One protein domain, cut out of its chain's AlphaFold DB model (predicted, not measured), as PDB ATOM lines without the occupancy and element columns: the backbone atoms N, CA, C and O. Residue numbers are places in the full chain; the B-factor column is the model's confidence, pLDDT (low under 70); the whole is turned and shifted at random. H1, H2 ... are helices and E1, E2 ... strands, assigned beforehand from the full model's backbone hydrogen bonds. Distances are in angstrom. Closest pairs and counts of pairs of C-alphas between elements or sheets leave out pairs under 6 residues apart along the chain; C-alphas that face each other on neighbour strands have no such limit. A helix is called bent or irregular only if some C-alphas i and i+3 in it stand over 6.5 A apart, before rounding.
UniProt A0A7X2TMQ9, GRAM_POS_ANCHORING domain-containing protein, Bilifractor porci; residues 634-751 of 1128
ATOM      1  N   TYR A 634     187.205 162.086 107.760       93.56
ATOM      2  CA  TYR A 634     186.817 160.956 108.610       93.56
ATOM      3  C   TYR A 634     186.453 159.670 107.831       93.56
ATOM      4  O   TYR A 634     186.159 158.645 108.454       93.56
ATOM      5  N   THR A 635     186.483 159.702 106.490       91.75
ATOM      6  CA  THR A 635     186.159 158.570 105.599       91.75
ATOM      7  C   THR A 635     187.387 157.893 104.978       91.75
ATOM      8  O   THR A 635     187.269 156.763 104.504       91.75
ATOM      9  N   THR A 636     188.576 158.509 105.037       91.25
ATOM     10  CA  THR A 636     189.836 157.889 104.580       91.25
ATOM     11  C   THR A 636     190.765 157.555 105.760       91.25
ATOM     12  O   THR A 636     191.368 158.462 106.343       91.25
ATOM     13  N   PRO A 637     190.946 156.264 106.111       90.81
ATOM     14  CA  PRO A 637     191.867 155.839 107.165       90.81
ATOM     15  C   PRO A 637     193.325 155.815 106.685       90.81
ATOM     16  O   PRO A 637     193.642 155.273 105.625       90.81
ATOM     17  N   TYR A 638     194.235 156.312 107.517       91.50
ATOM     18  CA  TYR A 638     195.681 156.204 107.333       91.50
ATOM     19  C   TYR A 638     196.327 155.387 108.453       91.50
ATOM     20  O   TYR A 638     195.844 155.350 109.587       91.50
ATOM     21  N   SER A 639     197.439 154.731 108.117       89.62
ATOM     22  CA  SER A 639     198.282 154.000 109.065       89.62
ATOM     23  C   SER A 639     199.759 154.024 108.641       89.62
ATOM     24  O   SER A 639     200.129 154.559 107.591       89.62
ATOM     25  N   ARG A 640     200.602 153.437 109.493       88.31
ATOM     26  CA  ARG A 640     202.043 153.189 109.327       88.31
ATOM     27  C   ARG A 640     202.327 151.759 109.771       88.31
ATOM     28  O   ARG A 640     201.674 151.288 110.696       88.31
ATOM     29  N   SER A 641     203.334 151.111 109.196       84.25
ATOM     30  CA  SER A 641     203.777 149.790 109.651       84.25
ATOM     31  C   SER A 641     205.292 149.646 109.577       84.25
ATOM     32  O   SER A 641     205.928 150.172 108.667       84.25
ATOM     33  N   PHE A 642     205.860 148.912 110.528       81.88
ATOM     34  CA  PHE A 642     207.271 148.518 110.580       81.88
ATOM     35  C   PHE A 642     207.506 147.135 109.950       81.88
ATOM     36  O   PHE A 642     208.651 146.712 109.789       81.88
ATOM     37  N   ILE A 643     206.435 146.434 109.562       79.44
ATOM     38  CA  ILE A 643     206.503 145.131 108.894       79.44
ATOM     39  C   ILE A 643     207.149 145.312 107.506       79.44
ATOM     40  O   ILE A 643     206.675 146.134 106.709       79.44
ATOM     41  N   PRO A 644     208.219 144.561 107.173       79.50
ATOM     42  CA  PRO A 644     208.823 144.578 105.845       79.50
ATOM     43  C   PRO A 644     207.822 144.203 104.754       79.50
ATOM     44  O   PRO A 644     207.140 143.189 104.869       79.50
ATOM     45  N   ALA A 645     207.786 144.959 103.655       76.56
ATOM     46  CA  ALA A 645     206.895 144.678 102.525       76.56
ATOM     47  C   ALA A 645     207.064 143.250 101.965       76.56
ATOM     48  O   ALA A 645     206.077 142.600 101.649       76.56
ATOM     49  N   ALA A 646     208.288 142.706 101.952       76.38
ATOM     50  CA  ALA A 646     208.570 141.311 101.576       76.38
ATOM     51  C   ALA A 646     207.982 140.251 102.541       76.38
ATOM     52  O   ALA A 646     208.029 139.057 102.252       76.38
ATOM     53  N   SER A 647     207.450 140.674 103.688       74.19
ATOM     54  CA  SER A 647     206.727 139.862 104.674       74.19
ATOM     55  C   SER A 647     205.230 140.210 104.738       74.19
ATOM     56  O   SER A 647     204.524 139.694 105.603       74.19
ATOM     57  N   ALA A 648     204.731 141.060 103.833       65.62
ATOM     58  CA  ALA A 648     203.313 141.372 103.720       65.62
ATOM     59  C   ALA A 648     202.573 140.257 102.959       65.62
ATOM     60  O   ALA A 648     202.576 140.212 101.731       65.62
ATOM     61  N   GLY A 649     201.944 139.352 103.712       57.03
ATOM     62  CA  GLY A 649     201.005 138.356 103.196       57.03
ATOM     63  C   GLY A 649     200.365 137.529 104.315       57.03
ATOM     64  O   GLY A 649     200.833 136.430 104.599       57.03
ATOM     65  N   GLY A 650     199.317 138.056 104.966       56.75
ATOM     66  CA  GLY A 650     198.435 137.263 105.845       56.75
ATOM     67  C   GLY A 650     198.078 137.823 107.231       56.75
ATOM     68  O   GLY A 650     197.439 137.103 107.992       56.75
ATOM     69  N   GLN A 651     198.484 139.045 107.608       58.88
ATOM     70  CA  GLN A 651     198.111 139.673 108.896       58.88
ATOM     71  C   GLN A 651     197.903 141.191 108.760       58.88
ATOM     72  O   GLN A 651     198.354 141.794 107.794       58.88
ATOM     73  N   ALA A 652     197.224 141.823 109.722       58.34
ATOM     74  CA  ALA A 652     196.882 143.247 109.661       58.34
ATOM     75  C   ALA A 652     198.106 144.165 109.850       58.34
ATOM     76  O   ALA A 652     198.582 144.344 110.972       58.34
ATOM     77  N   TYR A 653     198.592 144.770 108.758       69.56
ATOM     78  CA  TYR A 653     199.748 145.678 108.777       69.56
ATOM     79  C   TYR A 653     199.377 147.067 109.313       69.56
ATOM     80  O   TYR A 653     198.468 147.723 108.788       69.56
ATOM     81  N   GLY A 654     200.117 147.545 110.312       64.69
ATOM     82  CA  GLY A 654     199.875 148.825 110.966       64.69
ATOM     83  C   GLY A 654     198.753 148.718 111.987       64.69
ATOM     84  O   GLY A 654     197.632 149.167 111.740       64.69
ATOM     85  N   GLY A 655     199.067 148.124 113.140       68.38
ATOM     86  CA  GLY A 655     198.135 147.944 114.255       68.38
ATOM     87  C   GLY A 655     198.819 147.461 115.536       68.38
ATOM     88  O   GLY A 655     200.004 147.703 115.755       68.38
ATOM     89  N   PHE A 656     198.076 146.729 116.369       68.44
ATOM     90  CA  PHE A 656     198.569 146.122 117.616       68.44
ATOM     91  C   PHE A 656     199.823 145.237 117.429       68.44
ATOM     92  O   PHE A 656     200.678 145.184 118.312       68.44
ATOM     93  N   TYR A 657     199.960 144.565 116.279       72.44
ATOM     94  CA  TYR A 657     201.094 143.678 115.991       72.44
ATOM     95  C   TYR A 657     202.426 144.426 115.835       72.44
ATOM     96  O   TYR A 657     203.440 143.966 116.361       72.44
ATOM     97  N   ASP A 658     202.431 145.597 115.189       74.31
ATOM     98  CA  ASP A 658     203.630 146.428 115.033       74.31
ATOM     99  C   ASP A 658     204.200 146.864 116.393       74.31
ATOM    100  O   ASP A 658     205.402 146.743 116.641       74.31
ATOM    101  N   GLU A 659     203.325 147.296 117.305       73.12
ATOM    102  CA  GLU A 659     203.687 147.640 118.684       73.12
ATOM    103  C   GLU A 659     204.194 146.414 119.462       73.12
ATOM    104  O   GLU A 659     205.212 146.491 120.148       73.12
ATOM    105  N   ALA A 660     203.528 145.263 119.331       72.75
ATOM    106  CA  ALA A 660     203.911 144.042 120.039       72.75
ATOM    107  C   ALA A 660     205.286 143.496 119.606       72.75
ATOM    108  O   ALA A 660     206.046 143.006 120.450       72.75
ATOM    109  N   TRP A 661     205.604 143.566 118.308       74.00
ATOM    110  CA  TRP A 661     206.815 142.981 117.722       74.00
ATOM    111  C   TRP A 661     208.007 143.942 117.681       74.00
ATOM    112  O   TRP A 661     209.107 143.542 118.061       74.00
ATOM    113  N   TYR A 662     207.805 145.190 117.247       75.00
ATOM    114  CA  TYR A 662     208.892 146.156 117.032       75.00
ATOM    115  C   TYR A 662     209.037 147.174 118.169       75.00
ATOM    116  O   TYR A 662     210.096 147.786 118.298       75.00
ATOM    117  N   LYS A 663     208.003 147.342 119.007       77.88
ATOM    118  CA  LYS A 663     207.977 148.249 120.172       77.88
ATOM    119  C   LYS A 663     208.484 149.679 119.880       77.88
ATOM    120  O   LYS A 663     209.231 150.227 120.693       77.88
ATOM    121  N   PRO A 664     208.089 150.314 118.757       73.19
ATOM    122  CA  PRO A 664     208.572 151.643 118.365       73.19
ATOM    123  C   PRO A 664     208.261 152.730 119.408       73.19
ATOM    124  O   PRO A 664     209.028 153.680 119.550       73.19
ATOM    125  N   SER A 665     207.172 152.567 120.165       76.56
ATOM    126  CA  SER A 665     206.706 153.505 121.196       76.56
ATOM    127  C   SER A 665     207.419 153.349 122.553       76.56
ATOM    128  O   SER A 665     207.055 154.006 123.530       76.56
ATOM    129  N   ALA A 666     208.395 152.441 122.663       78.06
ATOM    130  CA  ALA A 666     209.152 152.232 123.893       78.06
ATOM    131  C   ALA A 666     210.188 153.357 124.132       78.06
ATOM    132  O   ALA A 666     210.676 153.964 123.171       78.06
ATOM    133  N   PRO A 667     210.575 153.618 125.401       76.38
ATOM    134  CA  PRO A 667     211.572 154.627 125.768       76.38
ATOM    135  C   PRO A 667     213.004 154.166 125.436       76.38
ATOM    136  O   PRO A 667     213.837 153.938 126.312       76.38
ATOM    137  N   TYR A 668     213.288 153.978 124.148       74.50
ATOM    138  CA  TYR A 668     214.629 153.725 123.636       74.50
ATOM    139  C   TYR A 668     215.359 155.054 123.393       74.50
ATOM    140  O   TYR A 668     214.834 155.952 122.736       74.50
ATOM    141  N   GLY A 669     216.595 155.174 123.887       75.88
ATOM    142  CA  GLY A 669     217.389 156.397 123.738       75.88
ATOM    143  C   GLY A 669     216.751 157.581 124.468       75.88
ATOM    144  O   GLY A 669     216.656 157.567 125.692       75.88
ATOM    145  N   THR A 670     216.330 158.600 123.718       80.06
ATOM    146  CA  THR A 670     215.696 159.826 124.238       80.06
ATOM    147  C   THR A 670     214.183 159.898 123.993       80.06
ATOM    148  O   THR A 670     213.586 160.941 124.249       80.06
ATOM    149  N   ASN A 671     213.546 158.821 123.514       86.25
ATOM    150  CA  ASN A 671     212.087 158.759 123.370       86.25
ATOM    151  C   ASN A 671     211.388 158.899 124.731       86.25
ATOM    152  O   ASN A 671     211.719 158.178 125.678       86.25
ATOM    153  N   VAL A 672     210.349 159.731 124.805       90.31
ATOM    154  CA  VAL A 672     209.415 159.701 125.940       90.31
ATOM    155  C   VAL A 672     208.576 158.425 125.846       90.31
ATOM    156  O   VAL A 672     207.908 158.173 124.847       90.31
ATOM    157  N   GLY A 673     208.606 157.597 126.891       87.19
ATOM    158  CA  GLY A 673     207.761 156.405 126.967       87.19
ATOM    159  C   GLY A 673     206.300 156.766 127.235       87.19
ATOM    160  O   GLY A 673     206.027 157.658 128.039       87.19
ATOM    161  N   ARG A 674     205.364 156.043 126.604       89.50
ATOM    162  CA  ARG A 674     203.919 156.236 126.811       89.50
ATOM    163  C   ARG A 674     203.546 156.176 128.307       89.50
ATOM    164  O   ARG A 674     203.935 155.207 128.973       89.50
ATOM    165  N   PRO A 675     202.774 157.142 128.838       91.81
ATOM    166  CA  PRO A 675     202.333 157.117 130.228       91.81
ATOM    167  C   PRO A 675     201.419 155.928 130.555       91.81
ATOM    168  O   PRO A 675     200.753 155.358 129.692       91.81
ATOM    169  N   LYS A 676     201.370 155.576 131.844       89.62
ATOM    170  CA  LYS A 676     200.477 154.541 132.409       89.62
ATOM    171  C   LYS A 676     199.478 155.096 133.430       89.62
ATOM    172  O   LYS A 676     198.785 154.337 134.094       89.62
ATOM    173  N   THR A 677     199.429 156.415 133.560       91.38
ATOM    174  CA  THR A 677     198.519 157.181 134.416       91.38
ATOM    175  C   THR A 677     197.863 158.268 133.569       91.38
ATOM    176  O   THR A 677     198.371 158.614 132.505       91.38
ATOM    177  N   ASN A 678     196.756 158.836 134.034       90.25
ATOM    178  CA  ASN A 678     196.064 159.958 133.393       90.25
ATOM    179  C   ASN A 678     196.722 161.332 133.666       90.25
ATOM    180  O   ASN A 678     196.050 162.360 133.601       90.25
ATOM    181  N   ASP A 679     198.020 161.366 133.994       93.38
ATOM    182  CA  ASP A 679     198.736 162.614 134.277       93.38
ATOM    183  C   ASP A 679     198.900 163.466 133.011       93.38
ATOM    184  O   ASP A 679     199.550 163.055 132.046       93.38
ATOM    185  N   VAL A 680     198.332 164.672 133.037       91.62
ATOM    186  CA  VAL A 680     198.292 165.587 131.889       91.62
ATOM    187  C   VAL A 680     199.703 165.976 131.442       91.62
ATOM    188  O   VAL A 680     200.010 165.899 130.256       91.62
ATOM    189  N   MET A 681     200.617 166.267 132.376       93.94
ATOM    190  CA  MET A 681     201.987 166.684 132.037       93.94
ATOM    191  C   MET A 681     202.853 165.545 131.471       93.94
ATOM    192  O   MET A 681     203.805 165.786 130.722       93.94
ATOM    193  N   ALA A 682     202.580 164.290 131.830       94.50
ATOM    194  CA  ALA A 682     203.195 163.120 131.211       94.50
ATOM    195  C   ALA A 682     202.658 162.882 129.794       94.50
ATOM    196  O   ALA A 682     203.454 162.618 128.890       94.50
ATOM    197  N   TRP A 683     201.344 163.015 129.584       94.81
ATOM    198  CA  TRP A 683     200.730 162.852 128.266       94.81
ATOM    199  C   TRP A 683     201.102 163.969 127.298       94.81
ATOM    200  O   TRP A 683     201.617 163.652 126.233       94.81
ATOM    201  N   ASP A 684     200.980 165.244 127.664       95.12
ATOM    202  CA  ASP A 684     201.347 166.367 126.786       95.12
ATOM    203  C   ASP A 684     202.814 166.276 126.329       95.12
ATOM    204  O   ASP A 684     203.142 166.485 125.160       95.12
ATOM    205  N   ARG A 685     203.708 165.872 127.238       95.19
ATOM    206  CA  ARG A 685     205.130 165.620 126.961       95.19
ATOM    207  C   ARG A 685     205.355 164.427 126.026       95.19
ATOM    208  O   ARG A 685     206.237 164.503 125.174       95.19
ATOM    209  N   TYR A 686     204.574 163.354 126.156       94.81
ATOM    210  CA  TYR A 686     204.607 162.205 125.245       94.81
ATOM    211  C   TYR A 686     204.028 162.552 123.865       94.81
ATOM    212  O   TYR A 686     204.649 162.243 122.855       94.81
ATOM    213  N   LEU A 687     202.907 163.273 123.794       96.19
ATOM    214  CA  LEU A 687     202.307 163.734 122.538       96.19
ATOM    215  C   LEU A 687     203.211 164.741 121.804       96.19
ATOM    216  O   LEU A 687     203.346 164.673 120.581       96.19
ATOM    217  N   LYS A 688     203.906 165.624 122.534       95.88
ATOM    218  CA  LYS A 688     204.934 166.496 121.951       95.88
ATOM    219  C   LYS A 688     206.132 165.693 121.431       95.88
ATOM    220  O   LYS A 688     206.581 165.939 120.316       95.88
ATOM    221  N   ASP A 689     206.623 164.716 122.197       94.25
ATOM    222  CA  ASP A 689     207.678 163.801 121.743       94.25
ATOM    223  C   ASP A 689     207.256 163.037 120.478       94.25
ATOM    224  O   ASP A 689     208.049 162.952 119.549       94.25
ATOM    225  N   ILE A 690     206.002 162.585 120.368       93.62
ATOM    226  CA  ILE A 690     205.457 161.987 119.138       93.62
ATOM    227  C   ILE A 690     205.549 162.956 117.951       93.62
ATOM    228  O   ILE A 690     205.979 162.554 116.869       93.62
ATOM    229  N   ALA A 691     205.170 164.224 118.134       93.62
ATOM    230  CA  ALA A 691     205.252 165.231 117.076       93.62
ATOM    231  C   ALA A 691     206.709 165.496 116.638       93.62
ATOM    232  O   ALA A 691     206.984 165.557 115.436       93.62
ATOM    233  N   ASP A 692     207.647 165.564 117.589       91.00
ATOM    234  CA  ASP A 692     209.086 165.689 117.316       91.00
ATOM    235  C   ASP A 692     209.615 164.448 116.565       91.00
ATOM    236  O   ASP A 692     210.210 164.565 115.490       91.00
ATOM    237  N   ARG A 693     209.315 163.240 117.073       88.31
ATOM    238  CA  ARG A 693     209.662 161.947 116.453       88.31
ATOM    239  C   ARG A 693     209.114 161.821 115.033       88.31
ATOM    240  O   ARG A 693     209.769 161.233 114.177       88.31
ATOM    241  N   ASN A 694     207.924 162.360 114.771       88.88
ATOM    242  CA  ASN A 694     207.318 162.365 113.444       88.88
ATOM    243  C   ASN A 694     208.084 163.272 112.466       88.88
ATOM    244  O   ASN A 694     208.359 162.868 111.333       88.88
ATOM    245  N   ALA A 695     208.461 164.480 112.897       86.62
ATOM    246  CA  ALA A 695     209.257 165.398 112.084       86.62
ATOM    247  C   ALA A 695     210.639 164.808 111.743       86.62
ATOM    248  O   ALA A 695     211.097 164.915 110.604       86.62
ATOM    249  N   GLU A 696     211.265 164.124 112.704       83.19
ATOM    250  CA  GLU A 696     212.549 163.434 112.532       83.19
ATOM    251  C   GLU A 696     212.445 162.201 111.610       83.19
ATOM    252  O   GLU A 696     213.370 161.925 110.844       83.19
ATOM    253  N   SER A 697     211.302 161.504 111.580       74.12
ATOM    254  CA  SER A 697     211.077 160.316 110.740       74.12
ATOM    255  C   SER A 697     210.578 160.603 109.315       74.12
ATOM    256  O   SER A 697     209.810 159.817 108.762       74.12
ATOM    257  N   ASN A 698     210.985 161.720 108.702       77.56
ATOM    258  CA  ASN A 698     210.507 162.199 107.389       77.56
ATOM    259  C   ASN A 698     208.978 162.437 107.293       77.56
ATOM    260  O   ASN A 698     208.436 162.481 106.181       77.56
ATOM    261  N   GLY A 699     208.281 162.598 108.423       82.44
ATOM    262  CA  GLY A 699     206.838 162.842 108.495       82.44
ATOM    263  C   GLY A 699     205.984 161.802 107.762       82.44
ATOM    264  O   GLY A 699     206.266 160.604 107.769       82.44
ATOM    265  N   ASP A 700     204.967 162.296 107.054       86.94
ATOM    266  CA  ASP A 700     203.966 161.565 106.262       86.94
ATOM    267  C   ASP A 700     204.525 160.599 105.194       86.94
ATOM    268  O   ASP A 700     203.777 159.881 104.521       86.94
ATOM    269  N   SER A 701     205.841 160.596 104.975       86.19
ATOM    270  CA  SER A 701     206.502 159.883 103.880       86.19
ATOM    271  C   SER A 701     206.200 158.377 103.887       86.19
ATOM    272  O   SER A 701     206.011 157.802 102.810       86.19
ATOM    273  N   TYR A 702     206.067 157.761 105.070       85.75
ATOM    274  CA  TYR A 702     205.796 156.323 105.266       85.75
ATOM    275  C   TYR A 702     204.317 155.972 105.494       85.75
ATOM    276  O   TYR A 702     203.991 154.808 105.696       85.75
ATOM    277  N   GLU A 703     203.408 156.941 105.419       89.50
ATOM    278  CA  GLU A 703     201.978 156.702 105.643       89.50
ATOM    279  C   GLU A 703     201.274 156.212 104.377       89.50
ATOM    280  O   GLU A 703     201.578 156.660 103.265       89.50
ATOM    281  N   TYR A 704     200.308 155.315 104.547       87.38
ATOM    282  CA  TYR A 704     199.502 154.740 103.469       87.38
ATOM    283  C   TYR A 704     198.017 154.735 103.848       87.38
ATOM    284  O   TYR A 704     197.676 154.772 105.032       87.38
ATOM    285  N   ILE A 705     197.135 154.701 102.842       88.31
ATOM    286  CA  ILE A 705     195.695 154.505 103.060       88.31
ATOM    287  C   ILE A 705     195.493 153.044 103.463       88.31
ATOM    288  O   ILE A 705     195.953 152.137 102.767       88.31
ATOM    289  N   TRP A 706     194.857 152.814 104.605       82.12
ATOM    290  CA  TRP A 706     194.732 151.485 105.192       82.12
ATOM    291  C   TRP A 706     193.471 150.786 104.670       82.12
ATOM    292  O   TRP A 706     192.361 151.150 105.037       82.12
ATOM    293  N   ASN A 707     193.652 149.770 103.818       75.94
ATOM    294  CA  ASN A 707     192.561 149.066 103.123       75.94
ATOM    295  C   ASN A 707     192.547 147.554 103.427       75.94
ATOM    296  O   ASN A 707     192.119 146.756 102.594       75.94
ATOM    297  N   TYR A 708     193.061 147.139 104.594       70.38
ATOM    298  CA  TYR A 708     193.352 145.727 104.896       70.38
ATOM    299  C   TYR A 708     192.157 144.790 104.649       70.38
ATOM    300  O   TYR A 708     192.298 143.764 103.978       70.38
ATOM    301  N   TYR A 709     190.981 145.178 105.150       67.25
ATOM    302  CA  TYR A 709     189.749 144.396 105.039       67.25
ATOM    303  C   TYR A 709     189.036 144.583 103.686       67.25
ATOM    304  O   TYR A 709     188.486 143.622 103.154       67.25
ATOM    305  N   ASP A 710     189.094 145.775 103.085       65.31
ATOM    306  CA  ASP A 710     188.390 146.100 101.830       65.31
ATOM    307  C   ASP A 710     189.111 145.614 100.564       65.31
ATOM    308  O   ASP A 710     188.521 145.557  99.483       65.31
ATOM    309  N   HIS A 711     190.405 145.299 100.659       61.22
ATOM    310  CA  HIS A 711     191.231 144.824  99.540       61.22
ATOM    311  C   HIS A 711     191.793 143.414  99.759       61.22
ATOM    312  O   HIS A 711     192.645 142.977  98.981       61.22
ATOM    313  N   LEU A 712     191.308 142.701 100.787       66.25
ATOM    314  CA  LEU A 712     191.718 141.336 101.140       66.25
ATOM    315  C   LEU A 712     193.250 141.186 101.175       66.25
ATOM    316  O   LEU A 712     193.811 140.278 100.564       66.25
ATOM    317  N   TRP A 713     193.942 142.087 101.880       71.25
ATOM    318  CA  TRP A 713     195.415 142.148 101.942       71.25
ATOM    319  C   TRP A 713     196.088 140.920 102.587       71.25
ATOM    320  O   TRP A 713     197.302 140.741 102.489       71.25
ATOM    321  N   GLU A 714     195.300 140.062 103.226       65.56
ATOM    322  CA  GLU A 714     195.653 138.701 103.651       65.56
ATOM    323  C   GLU A 714     195.834 137.707 102.487       65.56
ATOM    324  O   GLU A 714     196.549 136.722 102.639       65.56
ATOM    325  N   ASN A 715     195.216 137.972 101.330       73.31
ATOM    326  CA  ASN A 715     195.197 137.111 100.140       73.31
ATOM    327  C   ASN A 715     196.027 137.674  98.962       73.31
ATOM    328  O   ASN A 715     195.998 137.099  97.874       73.31
ATOM    329  N   LYS A 716     196.742 138.791  99.161       76.69
ATOM    330  CA  LYS A 716     197.613 139.444  98.163       76.69
ATOM    331  C   LYS A 716     199.088 139.070  98.349       76.69
ATOM    332  O   LYS A 716     199.513 138.770  99.464       76.69
ATOM    333  N   THR A 717     199.883 139.141  97.280       80.12
ATOM    334  CA  THR A 717     201.351 138.991  97.372       80.12
ATOM    335  C   THR A 717     202.034 140.277  97.879       80.12
ATOM    336  O   THR A 717     201.460 141.365  97.756       80.12
ATOM    337  N   PRO A 718     203.286 140.201  98.381       78.62
ATOM    338  CA  PRO A 718     204.111 141.367  98.713       78.62
ATOM    339  C   PRO A 718     204.147 142.460  97.635       78.62
ATOM    340  O   PRO A 718     204.107 143.654  97.941       78.62
ATOM    341  N   GLU A 719     204.211 142.062  96.364       81.31
ATOM    342  CA  GLU A 719     204.245 142.959  95.209       81.31
ATOM    343  C   GLU A 719     202.902 143.667  95.000       81.31
ATOM    344  O   GLU A 719     202.878 144.864  94.718       81.31
ATOM    345  N   GLU A 720     201.786 142.955  95.175       80.12
ATOM    346  CA  GLU A 720     200.435 143.507  95.045       80.12
ATOM    347  C   GLU A 720     200.092 144.458  96.201       80.12
ATOM    348  O   GLU A 720     199.541 145.533  95.968       80.12
ATOM    349  N   VAL A 721     200.470 144.116  97.439       76.81
ATOM    350  CA  VAL A 721     200.327 145.009  98.605       76.81
ATOM    351  C   VAL A 721     201.192 146.266  98.432       76.81
ATOM    352  O   VAL A 721     200.740 147.379  98.702       76.81
ATOM    353  N   SER A 722     202.411 146.123  97.901       79.06
ATOM    354  CA  SER A 722     203.273 147.267  97.567       79.06
ATOM    355  C   SER A 722     202.693 148.135  96.438       79.06
ATOM    356  O   SER A 722     202.829 149.359  96.471       79.06
ATOM    357  N   ALA A 723     202.025 147.530  95.449       81.31
ATOM    358  CA  ALA A 723     201.384 148.240  94.339       81.31
ATOM    359  C   ALA A 723     200.139 149.041  94.768       81.31
ATOM    360  O   ALA A 723     199.906 150.122  94.224       81.31
ATOM    361  N   ASP A 724     199.404 148.574  95.785       76.31
ATOM    362  CA  ASP A 724     198.337 149.332  96.465       76.31
ATOM    363  C   ASP A 724     198.866 150.577  97.218       76.31
ATOM    364  O   ASP A 724     198.082 151.412  97.672       76.31
ATOM    365  N   GLY A 725     200.189 150.735  97.347       81.75
ATOM    366  CA  GLY A 725     200.825 151.885  97.992       81.75
ATOM    367  C   GLY A 725     201.149 151.697  99.476       81.75
ATOM    368  O   GLY A 725     201.412 152.694 100.154       81.75
ATOM    369  N   PHE A 726     201.154 150.455  99.976       83.69
ATOM    370  CA  PHE A 726     201.702 150.110 101.293       83.69
ATOM    371  C   PHE A 726     203.172 150.538 101.426       83.69
ATOM    372  O   PHE A 726     203.924 150.568 100.449       83.69
ATOM    373  N   LYS A 727     203.598 150.856 102.654       83.56
ATOM    374  CA  LYS A 727     204.966 151.291 102.956       83.56
ATOM    375  C   LYS A 727     205.432 150.759 104.307       83.56
ATOM    376  O   LYS A 727     204.721 150.869 105.301       83.56
ATOM    377  N   THR A 728     206.675 150.293 104.338       82.19
ATOM    378  CA  THR A 728     207.407 149.960 105.565       82.19
ATOM    379  C   THR A 728     208.147 151.194 106.096       82.19
ATOM    380  O   THR A 728     208.895 151.835 105.353       82.19
ATOM    381  N   MET A 729     207.995 151.496 107.384       83.94
ATOM    382  CA  MET A 729     208.877 152.391 108.139       83.94
ATOM    383  C   MET A 729     210.222 151.700 108.411       83.94
ATOM    384  O   MET A 729     210.233 150.540 108.826       83.94
ATOM    385  N   PRO A 730     211.366 152.369 108.187       76.06
ATOM    386  CA  PRO A 730     212.671 151.729 108.294       76.06
ATOM    387  C   PRO A 730     213.015 151.425 109.756       76.06
ATOM    388  O   PRO A 730     213.363 152.324 110.517       76.06
ATOM    389  N   THR A 731     212.971 150.154 110.151       64.69
ATOM    390  CA  THR A 731     213.434 149.717 111.474       64.69
ATOM    391  C   THR A 731     214.942 149.942 111.606       64.69
ATOM    392  O   THR A 731     215.731 149.225 110.983       64.69
ATOM    393  N   GLY A 732     215.352 150.908 112.432       59.09
ATOM    394  CA  GLY A 732     216.742 151.023 112.877       59.09
ATOM    395  C   GLY A 732     217.182 149.723 113.554       59.09
ATOM    396  O   GLY A 732     216.406 149.101 114.283       59.09
ATOM    397  N   ASN A 733     218.406 149.264 113.287       51.31
ATOM    398  CA  ASN A 733     218.880 148.009 113.859       51.31
ATOM    399  C   ASN A 733     219.199 148.203 115.349       51.31
ATOM    400  O   ASN A 733     220.264 148.706 115.706       51.31
ATOM    401  N   ALA A 734     218.294 147.750 116.219       48.22
ATOM    402  CA  ALA A 734     218.417 147.865 117.673       48.22
ATOM    403  C   ALA A 734     219.704 147.236 118.259       48.22
ATOM    404  O   ALA A 734     220.057 147.519 119.399       48.22
ATOM    405  N   ILE A 735     220.423 146.406 117.490       43.38
ATOM    406  CA  ILE A 735     221.704 145.799 117.883       43.38
ATOM    407  C   ILE A 735     222.897 146.757 117.663       43.38
ATOM    408  O   ILE A 735     223.915 146.612 118.336       43.38
ATOM    409  N   THR A 736     222.802 147.746 116.763       46.66
ATOM    410  CA  THR A 736     223.917 148.665 116.430       46.66
ATOM    411  C   THR A 736     223.816 150.053 117.070       46.66
ATOM    412  O   THR A 736     224.718 150.863 116.890       46.66
ATOM    413  N   GLY A 737     222.758 150.343 117.834       45.34
ATOM    414  CA  GLY A 737     222.632 151.564 118.646       45.34
ATOM    415  C   GLY A 737     222.218 152.842 117.899       45.34
ATOM    416  O   GLY A 737     221.846 153.821 118.544       45.34
ATOM    417  N   GLU A 738     222.204 152.839 116.564       48.88
ATOM    418  CA  GLU A 738     221.726 153.953 115.730       48.88
ATOM    419  C   GLU A 738     220.186 153.989 115.661       48.88
ATOM    420  O   GLU A 738     219.565 153.735 114.627       48.88
ATOM    421  N   ASN A 739     219.549 154.299 116.792       51.41
ATOM    422  CA  ASN A 739     218.104 154.500 116.859       51.41
ATOM    423  C   ASN A 739     217.713 155.850 116.245       51.41
ATOM    424  O   ASN A 739     217.734 156.884 116.910       51.41
ATOM    425  N   THR A 740     217.267 155.831 114.989       62.50
ATOM    426  CA  THR A 740     216.432 156.914 114.455       62.50
ATOM    427  C   THR A 740     215.156 157.014 115.289       62.50
ATOM    428  O   THR A 740     214.430 156.024 115.416       62.50
ATOM    429  N   ARG A 741     214.858 158.197 115.823       76.25
ATOM    430  CA  ARG A 741     213.594 158.487 116.507       76.25
ATOM    431  C   ARG A 741     212.440 158.466 115.498       76.25
ATOM    432  O   ARG A 741     212.552 159.064 114.431       76.25
ATOM    433  N   GLN A 742     211.367 157.725 115.792       80.94
ATOM    434  CA  GLN A 742     210.239 157.528 114.870       80.94
ATOM    435  C   GLN A 742     208.894 157.419 115.597       80.94
ATOM    436  O   GLN A 742     208.818 156.842 116.682       80.94
ATOM    437  N   ALA A 743     207.832 157.960 114.991       87.31
ATOM    438  CA  ALA A 743     206.459 157.897 115.504       87.31
ATOM    439  C   ALA A 743     205.653 156.773 114.826       87.31
ATOM    440  O   ALA A 743     205.502 156.767 113.599       87.31
ATOM    441  N   SER A 744     205.134 155.838 115.625       86.25
ATOM    442  CA  SER A 744     204.300 154.718 115.174       86.25
ATOM    443  C   SER A 744     202.883 155.137 114.769       86.25
ATOM    444  O   SER A 744     202.481 156.292 114.895       86.25
ATOM    445  N   ASN A 745     202.085 154.188 114.286       87.56
ATOM    446  CA  ASN A 745     200.670 154.413 114.009       87.56
ATOM    447  C   ASN A 745     199.822 154.611 115.281       87.56
ATOM    448  O   ASN A 745     198.892 155.410 115.235       87.56
ATOM    449  N   ILE A 746     200.153 153.957 116.405       88.25
ATOM    450  CA  ILE A 746     199.481 154.192 117.701       88.25
ATOM    451  C   ILE A 746     199.857 155.571 118.249       88.25
ATOM    452  O   ILE A 746     198.982 156.335 118.646       88.25
ATOM    453  N   ASP A 747     201.149 155.918 118.203       90.56
ATOM    454  CA  ASP A 747     201.643 157.252 118.562       90.56
ATOM    455  C   ASP A 747     200.857 158.350 117.812       90.56
ATOM    456  O   ASP A 747     200.285 159.250 118.429       90.56
ATOM    457  N   MET A 748     200.774 158.252 116.478       92.75
ATOM    458  CA  MET A 748     200.043 159.226 115.660       92.75
ATOM    459  C   MET A 748     198.528 159.200 115.907       92.75
ATOM    460  O   MET A 748     197.911 160.264 115.924       92.75
ATOM    461  N   ALA A 749     197.919 158.028 116.128       93.31
ATOM    462  CA  ALA A 749     196.493 157.927 116.437       93.31
ATOM    463  C   ALA A 749     196.138 158.667 117.738       93.31
ATOM    464  O   ALA A 749     195.168 159.423 117.754       93.31
ATOM    465  N   TYR A 750     196.954 158.526 118.789       94.25
ATOM    466  CA  TYR A 750     196.782 159.272 120.038       94.25
ATOM    467  C   TYR A 750     197.044 160.774 119.874       94.25
ATOM    468  O   TYR A 750     196.251 161.567 120.375       94.25
ATOM    469  N   LEU A 751     198.075 161.186 119.124       95.56
ATOM    470  CA  LEU A 751     198.325 162.606 118.835       95.56
ATOM    471  C   LEU A 751     197.138 163.270 118.120       95.56
ATOM    472  O   LEU A 751     196.677 164.334 118.536       95.56
TER     473      LEU A 751
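Overview. This is residues 634 to 751 of the 1128 residues of the protein "GRAM_POS_ANCHORING domain-containing protein" of Bilifractor porci (UniProt A0A7X2TMQ9). With little regular structure, the domain is mostly long loops, with short helices H1 and H5 nearest its middle, the longest helix, H2, packing on H5, and H4 at the end opposite residues 676 to 681, which stick out. The 118 printed residues hold E1, H1, H2, H3, H4 and H5 in that order, mostly helix, with only 47 residues in named elements. It is compact, radius of gyration of the C-alphas 14.8 A, spanning 43 by 38 by 23 A.

Arrangement. H2, residues 680 to 696, touches H5, residues 745 to 751, with residues 687 to 691 alone, at a steep tilt of 53 degrees, opposite ways; the closest C-alphas, of Leu 687 and Leu 751, are 5.6 A apart. H1, residues 656 to 662, is close to H5 but not clearly touching: the closest C-alphas, of Glu 659 and Ile 746, are 7.8 A apart. H3, residues 699 to 702, is likewise close to H2 but not clearly touching, C-alphas 694 and 700 being closest at 8.0 A. E1, residues 634 to 639, pairs with no named strand, but its residues 638 to 639 pair antiparallel with 704 to 705. H4, residues 718 to 723, touches no helix. Every O i to N i+4 pair is within hydrogen-bond range in H1, H2, H4 and H5; H3 is too short for one, and its one O i to N i+3 pair is out of range.

Along the chain. H2 is 24.1 A long, E1 13.4 A, H1 10.3 A, H5 9.8 A and H4 8.6 A; H3 is irregular, 7.3 A. C-alpha 634 is at (186.817, 160.956, 108.610) and C-alpha 751 at (198.325, 162.606, 118.835).

Size, cuts and confidence. The C-alphas farthest apart, of Met 681 and Thr 717, are 44.4 A apart. The printed part has no cut; the link H2 to H3 is tight, the other four long. Confidence is under 70 at residues 648 to 656, 709 to 712, 714 and 731 to 740.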